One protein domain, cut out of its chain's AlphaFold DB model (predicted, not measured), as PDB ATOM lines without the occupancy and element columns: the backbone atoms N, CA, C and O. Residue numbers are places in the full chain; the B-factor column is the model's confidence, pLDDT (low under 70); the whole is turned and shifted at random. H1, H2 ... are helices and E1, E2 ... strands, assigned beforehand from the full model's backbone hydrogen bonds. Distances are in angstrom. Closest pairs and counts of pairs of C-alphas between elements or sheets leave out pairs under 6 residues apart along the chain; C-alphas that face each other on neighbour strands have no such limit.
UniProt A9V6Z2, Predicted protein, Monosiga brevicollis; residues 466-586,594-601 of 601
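What this domain is: This is residues 466 to 586 and 594 to 601 of the 601 residues of the protein "Predicted protein" of Monosiga brevicollis (UniProt A9V6Z2). What does the model look like? A twisted sheet of four strands forms one layer and helices H1 and H2 on one of its faces form the other, two layers. H1 runs along the strands, while H2 packs on H1 and E4 near its beginning and runs on past the sheet. What is it built of? The printed part has 129 residues, with two named helices and four strands in the order E1 E2 H1 E3 H2 E4, class mixed; the mixed sheet runs E1 E2 E3 E4. It is loose, with a radius of gyration of the C-alphas of 17.9 A and spans of 55 by 43 by 26 A.

Where its parts are: Where are the strands? E1, residues 474 to 482, begins at C-alpha 474 (181.828, 112.088, 137.442) and is 24.3 A long; E2, residues 494 to 502, is 25.7 A. E3, residues 538 to 543, is 16.6 A, and E4, residues 596 to 598, is 6.8 A, ending at C-alpha 598 (197.390, 105.684, 135.832). Where are the helices? H1, residues 509 to 533, is 36.8 A long and H2, residues 551 to 577, 37.7 A.

How they stand to each other: How do the strands pair? E1 and E2 form an antiparallel hairpin, with N 478 and O 498 2.8 A apart. E2 and E3 are parallel, N 499 to O 539 2.8 A, as are E3 and E4, N 540 to O 597 2.9 A. How do the helices stand? E2, H1 and E3 make a strand-helix-strand unit, parallel neighbour strands joined through a helix, with a right-handed crossover; H1's height over the sheet is 8.5 A. H1 and H2 touch through residues 512 to 523 and 551 to 559 alone, closest at the C-alphas of Leu 516 and Ser 552, 4.5 A, the same way at a shallow tilt of 33 degrees, only just short of steep. Every O i to N i+4 pair is within hydrogen-bond range in H2, and 20 of 21 in H1.

The domain as a whole: Is anything missing? Residues 587 to 593 are not printed, and C-alphas 586 and 594 are 17.9 A apart across this cut. Where is confidence low? Residues 469 to 470, 486 to 491, 509, 560 to 586 and 594 to 601 have pLDDT under 70.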
ATOM      1  N   ILE A 466     183.341 116.760 134.423       94.25
ATOM      2  CA  ILE A 466     182.720 115.829 133.486       94.25
ATOM      3  C   ILE A 466     181.664 115.049 134.249       94.25
ATOM      4  O   ILE A 466     181.938 114.489 135.313       94.25
ATOM      5  N   VAL A 467     180.464 115.010 133.685       91.94
ATOM      6  CA  VAL A 467     179.420 114.060 134.053       91.94
ATOM      7  C   VAL A 467     179.387 113.029 132.941       91.94
ATOM      8  O   VAL A 467     179.233 113.385 131.779       91.94
ATOM      9  N   HIS A 468     179.564 111.761 133.285       85.94
ATOM     10  CA  HIS A 468     179.440 110.695 132.309       85.94
ATOM     11  C   HIS A 468     177.964 110.425 132.020       85.94
ATOM     12  O   HIS A 468     177.137 110.424 132.933       85.94
ATOM     13  N   ASP A 469     177.666 110.157 130.750       68.50
ATOM     14  CA  ASP A 469     176.313 110.054 130.190       68.50
ATOM     15  C   ASP A 469     175.423 109.011 130.888       68.50
ATOM     16  O   ASP A 469     174.199 109.067 130.786       68.50
ATOM     17  N   TYR A 470     176.019 108.070 131.633       67.38
ATOM     18  CA  TYR A 470     175.310 106.997 132.318       67.38
ATOM     19  C   TYR A 470     175.743 106.846 133.788       67.38
ATOM     20  O   TYR A 470     176.861 107.163 134.195       67.38
ATOM     21  N   ALA A 471     174.821 106.359 134.625       70.25
ATOM     22  CA  ALA A 471     175.030 106.077 136.054       70.25
ATOM     23  C   ALA A 471     175.531 107.261 136.916       70.25
ATOM     24  O   ALA A 471     176.034 107.043 138.026       70.25
ATOM     25  N   TYR A 472     175.390 108.501 136.425       84.00
ATOM     26  CA  TYR A 472     175.734 109.740 137.133       84.00
ATOM     27  C   TYR A 472     177.171 109.752 137.684       84.00
ATOM     28  O   TYR A 472     177.451 110.346 138.730       84.00
ATOM     29  N   ARG A 473     178.097 109.048 137.020       91.44
ATOM     30  CA  ARG A 473     179.516 109.071 137.390       91.44
ATOM     31  C   ARG A 473     180.142 110.385 136.956       91.44
ATOM     32  O   ARG A 473     179.679 111.023 136.018       91.44
ATOM     33  N   VAL A 474     181.189 110.790 137.658       95.44
ATOM     34  CA  VAL A 474     181.828 112.088 137.442       95.44
ATOM     35  C   VAL A 474     183.340 111.954 137.399       95.44
ATOM     36  O   VAL A 474     183.911 111.067 138.035       95.44
ATOM     37  N   THR A 475     183.966 112.877 136.680       97.12
ATOM     38  CA  THR A 475     185.414 113.057 136.629       97.12
ATOM     39  C   THR A 475     185.734 114.536 136.816       97.12
ATOM     40  O   THR A 475     185.102 115.402 136.210       97.12
ATOM     41  N   LEU A 476     186.707 114.839 137.671       98.31
ATOM     42  CA  LEU A 476     187.223 116.189 137.881       98.31
ATOM     43  C   LEU A 476     188.657 116.239 137.353       98.31
ATOM     44  O   LEU A 476     189.482 115.420 137.751       98.31
ATOM     45  N   MET A 477     188.954 117.192 136.473       98.31
ATOM     46  CA  MET A 477     190.291 117.427 135.927       98.31
ATOM     47  C   MET A 477     190.754 118.831 136.301       98.31
ATOM     48  O   MET A 477     190.014 119.795 136.112       98.31
ATOM     49  N   LEU A 478     191.973 118.956 136.812       98.25
ATOM     50  CA  LEU A 478     192.591 120.230 137.166       98.25
ATOM     51  C   LEU A 478     193.906 120.378 136.404       98.25
ATOM     52  O   LEU A 478     194.769 119.512 136.498       98.25
ATOM     53  N   HIS A 479     194.076 121.478 135.678       97.56
ATOM     54  CA  HIS A 479     195.375 121.908 135.175       97.56
ATOM     55  C   HIS A 479     196.121 122.582 136.328       97.56
ATOM     56  O   HIS A 479     195.708 123.634 136.825       97.56
ATOM     57  N   LEU A 480     197.201 121.946 136.772       95.75
ATOM     58  CA  LEU A 480     197.983 122.338 137.931       95.75
ATOM     59  C   LEU A 480     199.366 122.823 137.528       95.75
ATOM     60  O   LEU A 480     200.058 122.159 136.760       95.75
ATOM     61  N   ARG A 481     199.788 123.919 138.155       93.25
ATOM     62  CA  ARG A 481     201.174 124.364 138.221       93.25
ATOM     63  C   ARG A 481     201.781 123.944 139.546       93.25
ATOM     64  O   ARG A 481     201.389 124.453 140.599       93.25
ATOM     65  N   PHE A 482     202.743 123.032 139.493       90.88
ATOM     66  CA  PHE A 482     203.524 122.603 140.646       90.88
ATOM     67  C   PHE A 482     204.845 123.357 140.726       90.88
ATOM     68  O   PHE A 482     205.614 123.353 139.767       90.88
ATOM     69  N   ARG A 483     205.121 123.961 141.881       87.06
ATOM     70  CA  ARG A 483     206.414 124.574 142.199       87.06
ATOM     71  C   ARG A 483     207.199 123.664 143.150       87.06
ATOM     72  O   ARG A 483     206.848 123.566 144.333       87.06
ATOM     73  N   PRO A 484     208.210 122.932 142.649       75.94
ATOM     74  CA  PRO A 484     209.139 122.212 143.505       75.94
ATOM     75  C   PRO A 484     210.022 123.249 144.217       75.94
ATOM     76  O   PRO A 484     210.726 123.985 143.548       75.94
ATOM     77  N   HIS A 485     209.996 123.272 145.555       70.12
ATOM     78  CA  HIS A 485     210.599 124.279 146.456       70.12
ATOM     79  C   HIS A 485     209.786 125.543 146.747       70.12
ATOM     80  O   HIS A 485     208.996 126.032 145.950       70.12
ATOM     81  N   THR A 486     210.003 126.055 147.960       60.28
ATOM     82  CA  THR A 486     209.408 127.275 148.517       60.28
ATOM     83  C   THR A 486     210.258 128.519 148.248       60.28
ATOM     84  O   THR A 486     209.998 129.540 148.872       60.28
ATOM     85  N   ASN A 487     211.281 128.446 147.382       53.97
ATOM     86  CA  ASN A 487     212.063 129.623 147.014       53.97
ATOM     87  C   ASN A 487     211.288 130.426 145.952       53.97
ATOM     88  O   ASN A 487     211.138 129.939 144.831       53.97
ATOM     89  N   PRO A 488     210.755 131.614 146.286       53.00
ATOM     90  CA  PRO A 488     209.979 132.417 145.344       53.00
ATOM     91  C   PRO A 488     210.788 132.887 144.122       53.00
ATOM     92  O   PRO A 488     210.175 133.238 143.117       53.00
ATOM     93  N   ASP A 489     212.125 132.838 144.178       54.81
ATOM     94  CA  ASP A 489     213.012 133.322 143.110       54.81
ATOM     95  C   ASP A 489     213.284 132.298 141.996       54.81
ATOM     96  O   ASP A 489     213.795 132.657 140.935       54.81
ATOM     97  N   THR A 490     212.943 131.017 142.184       59.12
ATOM     98  CA  THR A 490     213.084 130.022 141.112       59.12
ATOM     99  C   THR A 490     211.846 130.030 140.221       59.12
ATOM    100  O   THR A 490     210.754 129.658 140.653       59.12
ATOM    101  N   SER A 491     212.020 130.388 138.948       63.91
ATOM    102  CA  SER A 491     210.984 130.321 137.906       63.91
ATOM    103  C   SER A 491     210.581 128.892 137.516       63.91
ATOM    104  O   SER A 491     209.767 128.713 136.611       63.91
ATOM    105  N   ASP A 492     211.147 127.874 138.163       78.19
ATOM    106  CA  ASP A 492     210.944 126.478 137.806       78.19
ATOM    107  C   ASP A 492     209.577 125.982 138.276       78.19
ATOM    108  O   ASP A 492     209.262 125.914 139.467       78.19
ATOM    109  N   TYR A 493     208.747 125.603 137.312       86.50
ATOM    110  CA  TYR A 493     207.448 125.005 137.564       86.50
ATOM    111  C   TYR A 493     207.173 123.849 136.606       86.50
ATOM    112  O   TYR A 493     207.725 123.745 135.510       86.50
ATOM    113  N   ILE A 494     206.279 122.963 137.033       88.06
ATOM    114  CA  ILE A 494     205.800 121.838 136.241       88.06
ATOM    115  C   ILE A 494     204.294 121.975 136.085       88.06
ATOM    116  O   ILE A 494     203.556 121.827 137.059       88.06
ATOM    117  N   ASP A 495     203.855 122.201 134.850       90.88
ATOM    118  CA  ASP A 495     202.439 122.161 134.502       90.88
ATOM    119  C   ASP A 495     202.034 120.737 134.082       90.88
ATOM    120  O   ASP A 495     202.720 120.076 133.286       90.88
ATOM    121  N   PHE A 496     200.932 120.248 134.648       91.69
ATOM    122  CA  PHE A 496     200.337 118.943 134.349       91.69
ATOM    123  C   PHE A 496     198.835 118.943 134.659       91.69
ATOM    124  O   PHE A 496     198.340 119.789 135.400       91.69
ATOM    125  N   ILE A 497     198.098 117.978 134.115       95.00
ATOM    126  CA  ILE A 497     196.688 117.752 134.439       95.00
ATOM    127  C   ILE A 497     196.586 116.662 135.506       95.00
ATOM    128  O   ILE A 497     197.161 115.588 135.361       95.00
ATOM    129  N   LEU A 498     195.833 116.911 136.571       96.44
ATOM    130  CA  LEU A 498     195.443 115.906 137.554       96.44
ATOM    131  C   LEU A 498     193.963 115.578 137.383       96.44
ATOM    132  O   LEU A 498     193.108 116.451 137.512       96.44
ATOM    133  N   CYS A 499     193.669 114.318 137.103       96.94
ATOM    134  CA  CYS A 499     192.332 113.794 136.894       96.94
ATOM    135  C   CYS A 499     191.974 112.845 138.040       96.94
ATOM    136  O   CYS A 499     192.723 111.914 138.315       96.94
ATOM    137  N   ASN A 500     190.842 113.082 138.699       98.00
ATOM    138  CA  ASN A 500     190.266 112.219 139.725       98.00
ATOM    139  C   ASN A 500     188.909 111.718 139.225       98.00
ATOM    140  O   ASN A 500     188.093 112.521 138.764       98.00
ATOM    141  N   THR A 501     188.654 110.418 139.329       96.44
ATOM    142  CA  THR A 501     187.402 109.802 138.878       96.44
ATOM    143  C   THR A 501     186.904 108.720 139.835       96.44
ATOM    144  O   THR A 501     187.656 108.174 140.640       96.44
ATOM    145  N   HIS A 502     185.616 108.394 139.738       94.38
ATOM    146  CA  HIS A 502     185.033 107.216 140.376       94.38
ATOM    147  C   HIS A 502     184.087 106.526 139.385       94.38
ATOM    148  O   HIS A 502     182.918 106.909 139.253       94.38
ATOM    149  N   LEU A 503     184.596 105.508 138.687       91.50
ATOM    150  CA  LEU A 503     183.869 104.789 137.638       91.50
ATOM    151  C   LEU A 503     182.808 103.848 138.221       91.50
ATOM    152  O   LEU A 503     182.765 103.590 139.422       91.50
ATOM    153  N   THR A 504     181.916 103.337 137.373       88.62
ATOM    154  CA  THR A 504     180.834 102.444 137.810       88.62
ATOM    155  C   THR A 504     181.367 101.132 138.373       88.62
ATOM    156  O   THR A 504     182.188 100.469 137.744       88.62
ATOM    157  N   TYR A 505     180.853 100.757 139.547       84.62
ATOM    158  CA  TYR A 505     181.048  99.438 140.134       84.62
ATOM    159  C   TYR A 505     180.275  98.380 139.333       84.62
ATOM    160  O   TYR A 505     179.083  98.581 139.092       84.62
ATOM    161  N   PRO A 506     180.909  97.260 138.946       78.50
ATOM    162  CA  PRO A 506     180.297  96.236 138.111       78.50
ATOM    163  C   PRO A 506     179.362  95.309 138.912       78.50
ATOM    164  O   PRO A 506     179.690  94.150 139.158       78.50
ATOM    165  N   ALA A 507     178.210  95.801 139.379       70.94
ATOM    166  CA  ALA A 507     177.274  94.966 140.143       70.94
ATOM    167  C   ALA A 507     176.576  93.917 139.259       70.94
ATOM    168  O   ALA A 507     176.188  92.851 139.745       70.94
ATOM    169  N   ARG A 508     176.401  94.231 137.973       70.12
ATOM    170  CA  ARG A 508     175.788  93.394 136.937       70.12
ATOM    171  C   ARG A 508     176.706  93.302 135.721       70.12
ATOM    172  O   ARG A 508     177.598  94.126 135.546       70.12
ATOM    173  N   THR A 509     176.460  92.338 134.839       65.94
ATOM    174  CA  THR A 509     177.246  92.165 133.605       65.94
ATOM    175  C   THR A 509     177.252  93.436 132.743       65.94
ATOM    176  O   THR A 509     178.312  93.874 132.311       65.94
ATOM    177  N   GLU A 510     176.100  94.093 132.590       70.50
ATOM    178  CA  GLU A 510     175.933  95.350 131.836       70.50
ATOM    179  C   GLU A 510     176.785  96.511 132.383       70.50
ATOM    180  O   GLU A 510     177.202  97.411 131.646       70.50
ATOM    181  N   ASP A 511     177.094  96.487 133.683       76.00
ATOM    182  CA  ASP A 511     177.897  97.526 134.323       76.00
ATOM    183  C   ASP A 511     179.366  97.479 133.865       76.00
ATOM    184  O   ASP A 511     180.065  98.494 133.940       76.00
ATOM    185  N   HIS A 512     179.845  96.339 133.345       80.62
ATOM    186  CA  HIS A 512     181.178  96.244 132.744       80.62
ATOM    187  C   HIS A 512     181.285  97.103 131.479       80.62
ATOM    188  O   HIS A 512     182.275  97.825 131.314       80.62
ATOM    189  N   ASP A 513     180.259  97.074 130.628       82.19
ATOM    190  CA  ASP A 513     180.206  97.862 129.394       82.19
ATOM    191  C   ASP A 513     179.990  99.344 129.694       82.19
ATOM    192  O   ASP A 513     180.621 100.211 129.086       82.19
ATOM    193  N   LEU A 514     179.147  99.659 130.682       83.00
ATOM    194  CA  LEU A 514     178.999 101.024 131.192       83.00
ATOM    195  C   LEU A 514     180.328 101.581 131.704       83.00
ATOM    196  O   LEU A 514     180.714 102.689 131.335       83.00
ATOM    197  N   ARG A 515     181.071 100.805 132.499       88.44
ATOM    198  CA  ARG A 515     182.393 101.206 132.988       88.44
ATOM    199  C   ARG A 515     183.370 101.459 131.840       88.44
ATOM    200  O   ARG A 515     184.064 102.472 131.870       88.44
ATOM    201  N   LEU A 516     183.395 100.604 130.813       88.56
ATOM    202  CA  LEU A 516     184.216 100.817 129.616       88.56
ATOM    203  C   LEU A 516     183.812 102.090 128.853       88.56
ATOM    204  O   LEU A 516     184.685 102.846 128.425       88.56
ATOM    205  N   ARG A 517     182.510 102.371 128.713       86.94
ATOM    206  CA  ARG A 517     182.021 103.627 128.117       86.94
ATOM    207  C   ARG A 517     182.470 104.847 128.919       86.94
ATOM    208  O   ARG A 517     182.961 105.800 128.324       86.94
ATOM    209  N   HIS A 518     182.398 104.797 130.251       90.31
ATOM    210  CA  HIS A 518     182.919 105.869 131.110       90.31
ATOM    211  C   HIS A 518     184.422 106.061 130.936       90.31
ATOM    212  O   HIS A 518     184.878 107.196 130.842       90.31
ATOM    213  N   THR A 519     185.189 104.970 130.838       91.56
ATOM    214  CA  THR A 519     186.621 105.044 130.533       91.56
ATOM    215  C   THR A 519     186.869 105.735 129.196       91.56
ATOM    216  O   THR A 519     187.661 106.667 129.149       91.56
ATOM    217  N   ARG A 520     186.185 105.335 128.120       90.94
ATOM    218  CA  ARG A 520     186.361 105.956 126.797       90.94
ATOM    219  C   ARG A 520     186.016 107.444 126.816       90.94
ATOM    220  O   ARG A 520     186.825 108.241 126.362       90.94
ATOM    221  N   HIS A 521     184.886 107.815 127.420       92.81
ATOM    222  CA  HIS A 521     184.496 109.217 127.576       92.81
ATOM    223  C   HIS A 521     185.540 110.007 128.390       92.81
ATOM    224  O   HIS A 521     185.962 111.076 127.961       92.81
ATOM    225  N   LEU A 522     186.045 109.461 129.506       93.62
ATOM    226  CA  LEU A 522     187.132 110.079 130.278       93.62
ATOM    227  C   LEU A 522     188.373 110.333 129.416       93.62
ATOM    228  O   LEU A 522     188.953 111.412 129.502       93.62
ATOM    229  N   LEU A 523     188.793 109.352 128.615       93.00
ATOM    230  CA  LEU A 523     189.988 109.461 127.774       93.00
ATOM    231  C   LEU A 523     189.803 110.499 126.658       93.00
ATOM    232  O   LEU A 523     190.691 111.321 126.455       93.00
ATOM    233  N   THR A 524     188.638 110.526 126.005       92.88
ATOM    234  CA  THR A 524     188.291 111.543 124.999       92.88
ATOM    235  C   THR A 524     188.301 112.955 125.589       92.88
ATOM    236  O   THR A 524     188.857 113.878 124.991       92.88
ATOM    237  N   GLU A 525     187.742 113.130 126.785       95.12
ATOM    238  CA  GLU A 525     187.755 114.420 127.477       95.12
ATOM    239  C   GLU A 525     189.157 114.821 127.938       95.12
ATOM    240  O   GLU A 525     189.520 115.996 127.872       95.12
ATOM    241  N   LEU A 526     189.976 113.855 128.362       93.88
ATOM    242  CA  LEU A 526     191.367 114.102 128.728       93.88
ATOM    243  C   LEU A 526     192.178 114.568 127.514       93.88
ATOM    244  O   LEU A 526     192.909 115.549 127.621       93.88
ATOM    245  N   ASP A 527     192.017 113.909 126.363       92.12
ATOM    246  CA  ASP A 527     192.619 114.315 125.087       92.12
ATOM    247  C   ASP A 527     192.242 115.757 124.719       92.12
ATOM    248  O   ASP A 527     193.090 116.542 124.283       92.12
ATOM    249  N   ALA A 528     190.961 116.110 124.865       94.50
ATOM    250  CA  ALA A 528     190.464 117.449 124.570       94.50
ATOM    251  C   ALA A 528     191.038 118.496 125.528       94.50
ATOM    252  O   ALA A 528     191.549 119.524 125.080       94.50
ATOM    253  N   PHE A 529     191.030 118.208 126.829       95.69
ATOM    254  CA  PHE A 529     191.527 119.133 127.841       95.69
ATOM    255  C   PHE A 529     193.042 119.349 127.753       95.69
ATOM    256  O   PHE A 529     193.519 120.471 127.910       95.69
ATOM    257  N   GLU A 530     193.802 118.299 127.441       93.19
ATOM    258  CA  GLU A 530     195.231 118.399 127.145       93.19
ATOM    259  C   GLU A 530     195.512 119.330 125.961       93.19
ATOM    260  O   GLU A 530     196.378 120.203 126.064       93.19
ATOM    261  N   ARG A 531     194.761 119.186 124.859       93.50
ATOM    262  CA  ARG A 531     194.891 120.050 123.676       93.50
ATOM    263  C   ARG A 531     194.590 121.510 123.998       93.50
ATOM    264  O   ARG A 531     195.376 122.372 123.622       93.50
ATOM    265  N   GLU A 532     193.507 121.776 124.722       95.56
ATOM    266  CA  GLU A 532     193.133 123.134 125.139       95.56
ATOM    267  C   GLU A 532     194.167 123.775 126.066       95.56
ATOM    268  O   GLU A 532     194.484 124.953 125.920       95.56
ATOM    269  N   CYS A 533     194.730 123.005 126.999       92.62
ATOM    270  CA  CYS A 533     195.756 123.509 127.913       92.62
ATOM    271  C   CYS A 533     197.148 123.602 127.267       92.62
ATOM    272  O   CYS A 533     198.077 124.087 127.910       92.62
ATOM    273  N   GLY A 534     197.336 123.083 126.048       91.12
ATOM    274  CA  GLY A 534     198.661 122.926 125.445       91.12
ATOM    275  C   GLY A 534     199.569 121.970 126.232       91.12
ATOM    276  O   GLY A 534     200.796 122.046 126.141       91.12
ATOM    277  N   LEU A 535     198.981 121.071 127.024       87.81
ATOM    278  CA  LEU A 535     199.694 120.134 127.880       87.81
ATOM    279  C   LEU A 535     199.694 118.733 127.291       87.81
ATOM    280  O   LEU A 535     198.818 118.323 126.543       87.81
ATOM    281  N   ARG A 536     200.716 117.967 127.661       79.06
ATOM    282  CA  ARG A 536     200.813 116.539 127.336       79.06
ATOM    283  C   ARG A 536     201.212 115.711 128.550       79.06
ATOM    284  O   ARG A 536     201.784 114.645 128.383       79.06
ATOM    285  N   ARG A 537     201.061 116.258 129.756       83.19
ATOM    286  CA  ARG A 537     201.432 115.610 131.017       83.19
ATOM    287  C   ARG A 537     200.182 115.507 131.870       83.19
ATOM    288  O   ARG A 537     199.673 116.545 132.281       83.19
ATOM    289  N   SER A 538     199.735 114.287 132.136       86.69
ATOM    290  CA  SER A 538     198.507 114.018 132.877       86.69
ATOM    291  C   SER A 538     198.685 112.875 133.872       86.69
ATOM    292  O   SER A 538     199.350 111.879 133.604       86.69
ATOM    293  N   LEU A 539     198.068 113.002 135.036       87.00
ATOM    294  CA  LEU A 539     197.974 111.963 136.051       87.00
ATOM    295  C   LEU A 539     196.499 111.627 136.214       87.00
ATOM    296  O   LEU A 539     195.711 112.504 136.559       87.00
ATOM    297  N   VAL A 540     196.126 110.378 135.953       90.25
ATOM    298  CA  VAL A 540     194.754 109.902 136.128       90.25
ATOM    299  C   VAL A 540     194.714 108.988 137.338       90.25
ATOM    300  O   VAL A 540     195.373 107.950 137.394       90.25
ATOM    301  N   VAL A 541     193.935 109.397 138.326       92.56
ATOM    302  CA  VAL A 541     193.737 108.684 139.578       92.56
ATOM    303  C   VAL A 541     192.256 108.509 139.840       92.56
ATOM    304  O   VAL A 541     191.414 109.203 139.268       92.56
ATOM    305  N   GLY A 542     191.919 107.572 140.708       92.06
ATOM    306  CA  GLY A 542     190.530 107.324 141.013       92.06
ATOM    307  C   GLY A 542     190.274 105.928 141.520       92.06
ATOM    308  O   GLY A 542     191.170 105.089 141.588       92.06
ATOM    309  N   ASP A 543     189.003 105.693 141.802       90.69
ATOM    310  CA  ASP A 543     188.468 104.351 141.913       90.69
ATOM    311  C   ASP A 543     187.915 103.948 140.543       90.69
ATOM    312  O   ASP A 543     186.837 104.377 140.111       90.69
ATOM    313  N   PHE A 544     188.700 103.152 139.822       88.31
ATOM    314  CA  PHE A 544     188.318 102.658 138.505       88.31
ATOM    315  C   PHE A 544     187.362 101.472 138.582       88.31
ATOM    316  O   PHE A 544     186.838 101.074 137.545       88.31
ATOM    317  N   ASN A 545     187.124 100.911 139.772       87.56
ATOM    318  CA  ASN A 545     186.263  99.759 139.997       87.56
ATOM    319  C   ASN A 545     186.584  98.544 139.111       87.56
ATOM    320  O   ASN A 545     185.702  97.730 138.861       87.56
ATOM    321  N   GLY A 546     187.812  98.407 138.605       77.06
ATOM    322  CA  GLY A 546     188.231  97.341 137.694       77.06
ATOM    323  C   GLY A 546     189.650  96.868 137.989       77.06
ATOM    324  O   GLY A 546     190.493  97.648 138.414       77.06
ATOM    325  N   ASN A 547     189.911  95.586 137.746       76.38
ATOM    326  CA  ASN A 547     191.244  94.992 137.843       76.38
ATOM    327  C   ASN A 547     192.000  95.119 136.505       76.38
ATOM    328  O   ASN A 547     191.439  95.568 135.501       76.38
ATOM    329  N   LEU A 548     193.263  94.687 136.469       73.81
ATOM    330  CA  LEU A 548     194.117  94.765 135.274       73.81
ATOM    331  C   LEU A 548     193.570  93.996 134.057       73.81
ATOM    332  O   LEU A 548     193.867  94.371 132.925       73.81
ATOM    333  N   SER A 549     192.753  92.959 134.260       72.38
ATOM    334  CA  SER A 549     192.141  92.188 133.168       72.38
ATOM    335  C   SER A 549     190.872  92.842 132.599       72.38
ATOM    336  O   SER A 549     190.458  92.536 131.473       72.38
ATOM    337  N   SER A 550     190.266  93.783 133.334       75.12
ATOM    338  CA  SER A 550     189.048  94.470 132.909       75.12
ATOM    339  C   SER A 550     189.251  95.257 131.609       75.12
ATOM    340  O   SER A 550     190.283  95.894 131.394       75.12
ATOM    341  N   ALA A 551     188.238  95.254 130.737       79.62
ATOM    342  CA  ALA A 551     188.284  95.991 129.470       79.62
ATOM    343  C   ALA A 551     188.528  97.498 129.673       79.62
ATOM    344  O   ALA A 551     189.227  98.119 128.882       79.62
ATOM    345  N   SER A 552     188.003  98.072 130.761       83.19
ATOM    346  CA  SER A 552     188.268  99.456 131.168       83.19
ATOM    347  C   SER A 552     189.747  99.700 131.471       83.19
ATOM    348  O   SER A 552     190.319 100.656 130.960       83.19
ATOM    349  N   CYS A 553     190.401  98.828 132.247       80.62
ATOM    350  CA  CYS A 553     191.828  98.985 132.535       80.62
ATOM    351  C   CYS A 553     192.684  98.750 131.285       80.62
ATOM    352  O   CYS A 553     193.618  99.511 131.044       80.62
ATOM    353  N   ARG A 554     192.331  97.770 130.442       80.50
ATOM    354  CA  ARG A 554     192.998  97.561 129.146       80.50
ATOM    355  C   ARG A 554     192.903  98.790 128.247       80.50
ATOM    356  O   ARG A 554     193.932  99.231 127.759       80.50
ATOM    357  N   ALA A 555     191.730  99.411 128.130       79.06
ATOM    358  CA  ALA A 555     191.564 100.643 127.358       79.06
ATOM    359  C   ALA A 555     192.450 101.796 127.880       79.06
ATOM    360  O   ALA A 555     193.019 102.543 127.088       79.06
ATOM    361  N   MET A 556     192.619 101.927 129.202       82.12
ATOM    362  CA  MET A 556     193.547 102.911 129.784       82.12
ATOM    363  C   MET A 556     195.009 102.592 129.449       82.12
ATOM    364  O   MET A 556     195.761 103.490 129.077       82.12
ATOM    365  N   LEU A 557     195.421 101.326 129.551       77.56
ATOM    366  CA  LEU A 557     196.786 100.897 129.227       77.56
ATOM    367  C   LEU A 557     197.094 101.042 127.730       77.56
ATOM    368  O   LEU A 557     198.164 101.531 127.364       77.56
ATOM    369  N   GLU A 558     196.154 100.674 126.862       75.94
ATOM    370  CA  GLU A 558     196.234 100.870 125.412       75.94
ATOM    371  C   GLU A 558     196.375 102.354 125.070       75.94
ATOM    372  O   GLU A 558     197.244 102.715 124.281       75.94
ATOM    373  N   TYR A 559     195.611 103.232 125.725       77.62
ATOM    374  CA  TYR A 559     195.729 104.678 125.550       77.62
ATOM    375  C   TYR A 559     197.133 105.209 125.889       77.62
ATOM    376  O   TYR A 559     197.696 106.003 125.128       77.62
ATOM    377  N   VAL A 560     197.751 104.742 126.982       69.81
ATOM    378  CA  VAL A 560     199.154 105.085 127.308       69.81
ATOM    379  C   VAL A 560     200.115 104.539 126.251       69.81
ATOM    380  O   VAL A 560     201.050 105.234 125.836       69.81
ATOM    381  N   SER A 561     199.890 103.301 125.812       65.94
ATOM    382  CA  SER A 561     200.777 102.576 124.900       65.94
ATOM    383  C   SER A 561     200.772 103.197 123.503       65.94
ATOM    384  O   SER A 561     201.834 103.532 122.978       65.94
ATOM    385  N   LEU A 562     199.589 103.463 122.942       66.19
ATOM    386  CA  LEU A 562     199.403 104.130 121.650       66.19
ATOM    387  C   LEU A 562     200.046 105.517 121.630       66.19
ATOM    388  O   LEU A 562     200.751 105.864 120.684       66.19
ATOM    389  N   ARG A 563     199.876 106.302 122.698       65.94
ATOM    390  CA  ARG A 563     200.492 107.635 122.807       65.94
ATOM    391  C   ARG A 563     202.011 107.577 122.943       65.94
ATOM    392  O   ARG A 563     202.706 108.475 122.463       65.94
ATOM    393  N   SER A 564     202.535 106.526 123.566       59.47
ATOM    394  CA  SER A 564     203.977 106.279 123.631       59.47
ATOM    395  C   SER A 564     204.529 105.866 122.260       59.47
ATOM    396  O   SER A 564     205.563 106.383 121.844       59.47
ATOM    397  N   TYR A 565     203.801 105.025 121.518       49.88
ATOM    398  CA  TYR A 565     204.180 104.541 120.187       49.88
ATOM    399  C   TYR A 565     204.116 105.626 119.099       49.88
ATOM    400  O   TYR A 565     205.101 105.853 118.398       49.88
ATOM    401  N   LEU A 566     203.007 106.372 119.006       55.88
ATOM    402  CA  LEU A 566     202.857 107.497 118.069       55.88
ATOM    403  C   LEU A 566     203.958 108.545 118.253       55.88
ATOM    404  O   LEU A 566     204.358 109.203 117.297       55.88
ATOM    405  N   ARG A 567     204.485 108.694 119.473       55.06
ATOM    406  CA  ARG A 567     205.620 109.578 119.739       55.06
ATOM    407  C   ARG A 567     206.903 109.067 119.100       55.06
ATOM    408  O   ARG A 567     207.586 109.866 118.473       55.06
ATOM    409  N   VAL A 568     207.230 107.785 119.274       53.81
ATOM    410  CA  VAL A 568     208.410 107.181 118.635       53.81
ATOM    411  C   VAL A 568     208.307 107.370 117.125       53.81
ATOM    412  O   VAL A 568     209.216 107.930 116.524       53.81
ATOM    413  N   MET A 569     207.147 107.053 116.546       49.91
ATOM    414  CA  MET A 569     206.883 107.242 115.119       49.91
ATOM    415  C   MET A 569     207.037 108.700 114.667       49.91
ATOM    416  O   MET A 569     207.764 108.965 113.717       49.91
ATOM    417  N   MET A 570     206.422 109.665 115.358       57.44
ATOM    418  CA  MET A 570     206.523 111.087 114.999       57.44
ATOM    419  C   MET A 570     207.930 111.659 115.199       57.44
ATOM    420  O   MET A 570     208.352 112.528 114.441       57.44
ATOM    421  N   SER A 571     208.674 111.189 116.204       58.00
ATOM    422  CA  SER A 571     210.078 111.560 116.390       58.00
ATOM    423  C   SER A 571     210.955 110.998 115.271       58.00
ATOM    424  O   SER A 571     211.769 111.742 114.732       58.00
ATOM    425  N   CYS A 572     210.745 109.745 114.860       51.09
ATOM    426  CA  CYS A 572     211.426 109.152 113.708       51.09
ATOM    427  C   CYS A 572     211.080 109.885 112.402       51.09
ATOM    428  O   CYS A 572     211.976 110.209 111.626       51.09
ATOM    429  N   LEU A 573     209.805 110.229 112.193       50.56
ATOM    430  CA  LEU A 573     209.350 110.977 111.021       50.56
ATOM    431  C   LEU A 573     209.962 112.388 110.981       50.56
ATOM    432  O   LEU A 573     210.458 112.817 109.946       50.56
ATOM    433  N   ALA A 574     210.004 113.097 112.113       51.66
ATOM    434  CA  ALA A 574     210.613 114.425 112.203       51.66
ATOM    435  C   ALA A 574     212.136 114.410 111.977       51.66
ATOM    436  O   ALA A 574     212.681 115.373 111.437       51.66
ATOM    437  N   LEU A 575     212.827 113.340 112.385       55.03
ATOM    438  CA  LEU A 575     214.252 113.140 112.097       55.03
ATOM    439  C   LEU A 575     214.482 112.856 110.607       55.03
ATOM    440  O   LEU A 575     215.365 113.465 110.005       55.03
ATOM    441  N   SER A 576     213.630 112.021 110.008       51.06
ATOM    442  CA  SER A 576     213.662 111.701 108.578       51.06
ATOM    443  C   SER A 576     213.403 112.936 107.701       51.06
ATOM    444  O   SER A 576     214.169 113.202 106.779       51.06
ATOM    445  N   VAL A 577     212.414 113.770 108.046       55.34
ATOM    446  CA  VAL A 577     212.113 115.035 107.340       55.34
ATOM    447  C   VAL A 577     213.254 116.056 107.455       55.34
ATOM    448  O   VAL A 577     213.423 116.898 106.577       55.34
ATOM    449  N   ARG A 578     214.079 115.982 108.508       60.72
ATOM    450  CA  ARG A 578     215.270 116.835 108.685       60.72
ATOM    451  C   ARG A 578     216.532 116.274 108.018       60.72
ATOM    452  O   ARG A 578     217.604 116.837 108.221       60.72
ATOM    453  N   GLY A 579     216.423 115.183 107.254       43.56
ATOM    454  CA  GLY A 579     217.554 114.557 106.563       43.56
ATOM    455  C   GLY A 579     218.588 113.927 107.501       43.56
ATOM    456  O   GLY A 579     219.713 113.664 107.084       43.56
ATOM    457  N   LEU A 580     218.234 113.702 108.772       47.25
ATOM    458  CA  LEU A 580     219.110 113.041 109.733       47.25
ATOM    459  C   LEU A 580     218.924 111.519 109.623       47.25
ATOM    460  O   LEU A 580     217.781 111.056 109.573       47.25
ATOM    461  N   PRO A 581     220.010 110.724 109.598       43.44
ATOM    462  CA  PRO A 581     219.905 109.275 109.505       43.44
ATOM    463  C   PRO A 581     219.172 108.717 110.732       43.44
ATOM    464  O   PRO A 581     219.571 108.949 111.875       43.44
ATOM    465  N   VAL A 582     218.091 107.976 110.489       45.72
ATOM    466  CA  VAL A 582     217.393 107.200 111.521       45.72
ATOM    467  C   VAL A 582     218.238 105.955 111.779       45.72
ATOM    468  O   VAL A 582     218.161 104.980 111.042       45.72
ATOM    469  N   VAL A 583     219.117 106.019 112.776       44.16
ATOM    470  CA  VAL A 583     219.930 104.871 113.196       44.16
ATOM    471  C   VAL A 583     219.071 103.994 114.109       44.16
ATOM    472  O   VAL A 583     218.457 104.517 115.040       44.16
ATOM    473  N   ASP A 584     219.044 102.673 113.899       42.56
ATOM    474  CA  ASP A 584     218.268 101.714 114.716       42.56
ATOM    475  C   ASP A 584     218.547 101.827 116.234       42.56
ATOM    476  O   ASP A 584     217.710 101.491 117.073       42.56
ATOM    477  N   SER A 585     219.696 102.391 116.617       40.69
ATOM    478  CA  SER A 585     220.083 102.674 118.005       40.69
ATOM    479  C   SER A 585     219.371 103.883 118.650       40.69
ATOM    480  O   SER A 585     219.344 103.990 119.881       40.69
ATOM    481  N   CYS A 586     218.752 104.778 117.870       35.69
ATOM    482  CA  CYS A 586     217.991 105.925 118.389       35.69
ATOM    483  C   CYS A 586     216.638 105.518 118.995       35.69
ATOM    484  O   CYS A 586     216.139 106.200 119.891       35.69
ATOM    485  N   PRO A 594     206.424 108.109 130.851       38.88
ATOM    486  CA  PRO A 594     205.003 108.093 130.550       38.88
ATOM    487  C   PRO A 594     204.427 109.486 130.797       38.88
ATOM    488  O   PRO A 594     204.529 110.057 131.880       38.88
ATOM    489  N   ARG A 595     203.851 110.052 129.738       53.75
ATOM    490  CA  ARG A 595     203.203 111.367 129.749       53.75
ATOM    491  C   ARG A 595     201.812 111.321 130.377       53.75
ATOM    492  O   ARG A 595     201.330 112.340 130.852       53.75
ATOM    493  N   VAL A 596     201.219 110.132 130.430       43.62
ATOM    494  CA  VAL A 596     199.998 109.841 131.175       43.62
ATOM    495  C   VAL A 596     200.292 108.683 132.119       43.62
ATOM    496  O   VAL A 596     200.758 107.639 131.669       43.62
ATOM    497  N   CYS A 597     200.058 108.870 133.415       50.22
ATOM    498  CA  CYS A 597     200.227 107.819 134.417       50.22
ATOM    499  C   CYS A 597     198.875 107.494 135.054       50.22
ATOM    500  O   CYS A 597     198.178 108.402 135.511       50.22
ATOM    501  N   PHE A 598     198.529 106.206 135.085       46.25
ATOM    502  CA  PHE A 598     197.390 105.684 135.832       46.25
ATOM    503  C   PHE A 598     197.902 105.063 137.131       46.25
ATOM    504  O   PHE A 598     198.765 104.187 137.095       46.25
ATOM    505  N   LEU A 599     197.369 105.500 138.272       44.44
ATOM    506  CA  LEU A 599     197.607 104.828 139.552       44.44
ATOM    507  C   LEU A 599     196.512 103.779 139.756       44.44
ATOM    508  O   LEU A 599     195.439 104.091 140.267       44.44
ATOM    509  N   LEU A 600     196.779 102.556 139.298       32.03
ATOM    510  CA  LEU A 600     195.916 101.391 139.499       32.03
ATOM    511  C   LEU A 600     196.319 100.708 140.812       32.03
ATOM    512  O   LEU A 600     197.513 100.503 141.041       32.03
ATOM    513  N   TRP A 601     195.341 100.409 141.665       27.20
ATOM    514  CA  TRP A 601     195.547  99.682 142.919       27.20
ATOM    515  C   TRP A 601     195.156  98.217 142.768       27.20
ATOM    516  O   TRP A 601     194.125  97.960 142.101       27.20
TER     517      TRP A 601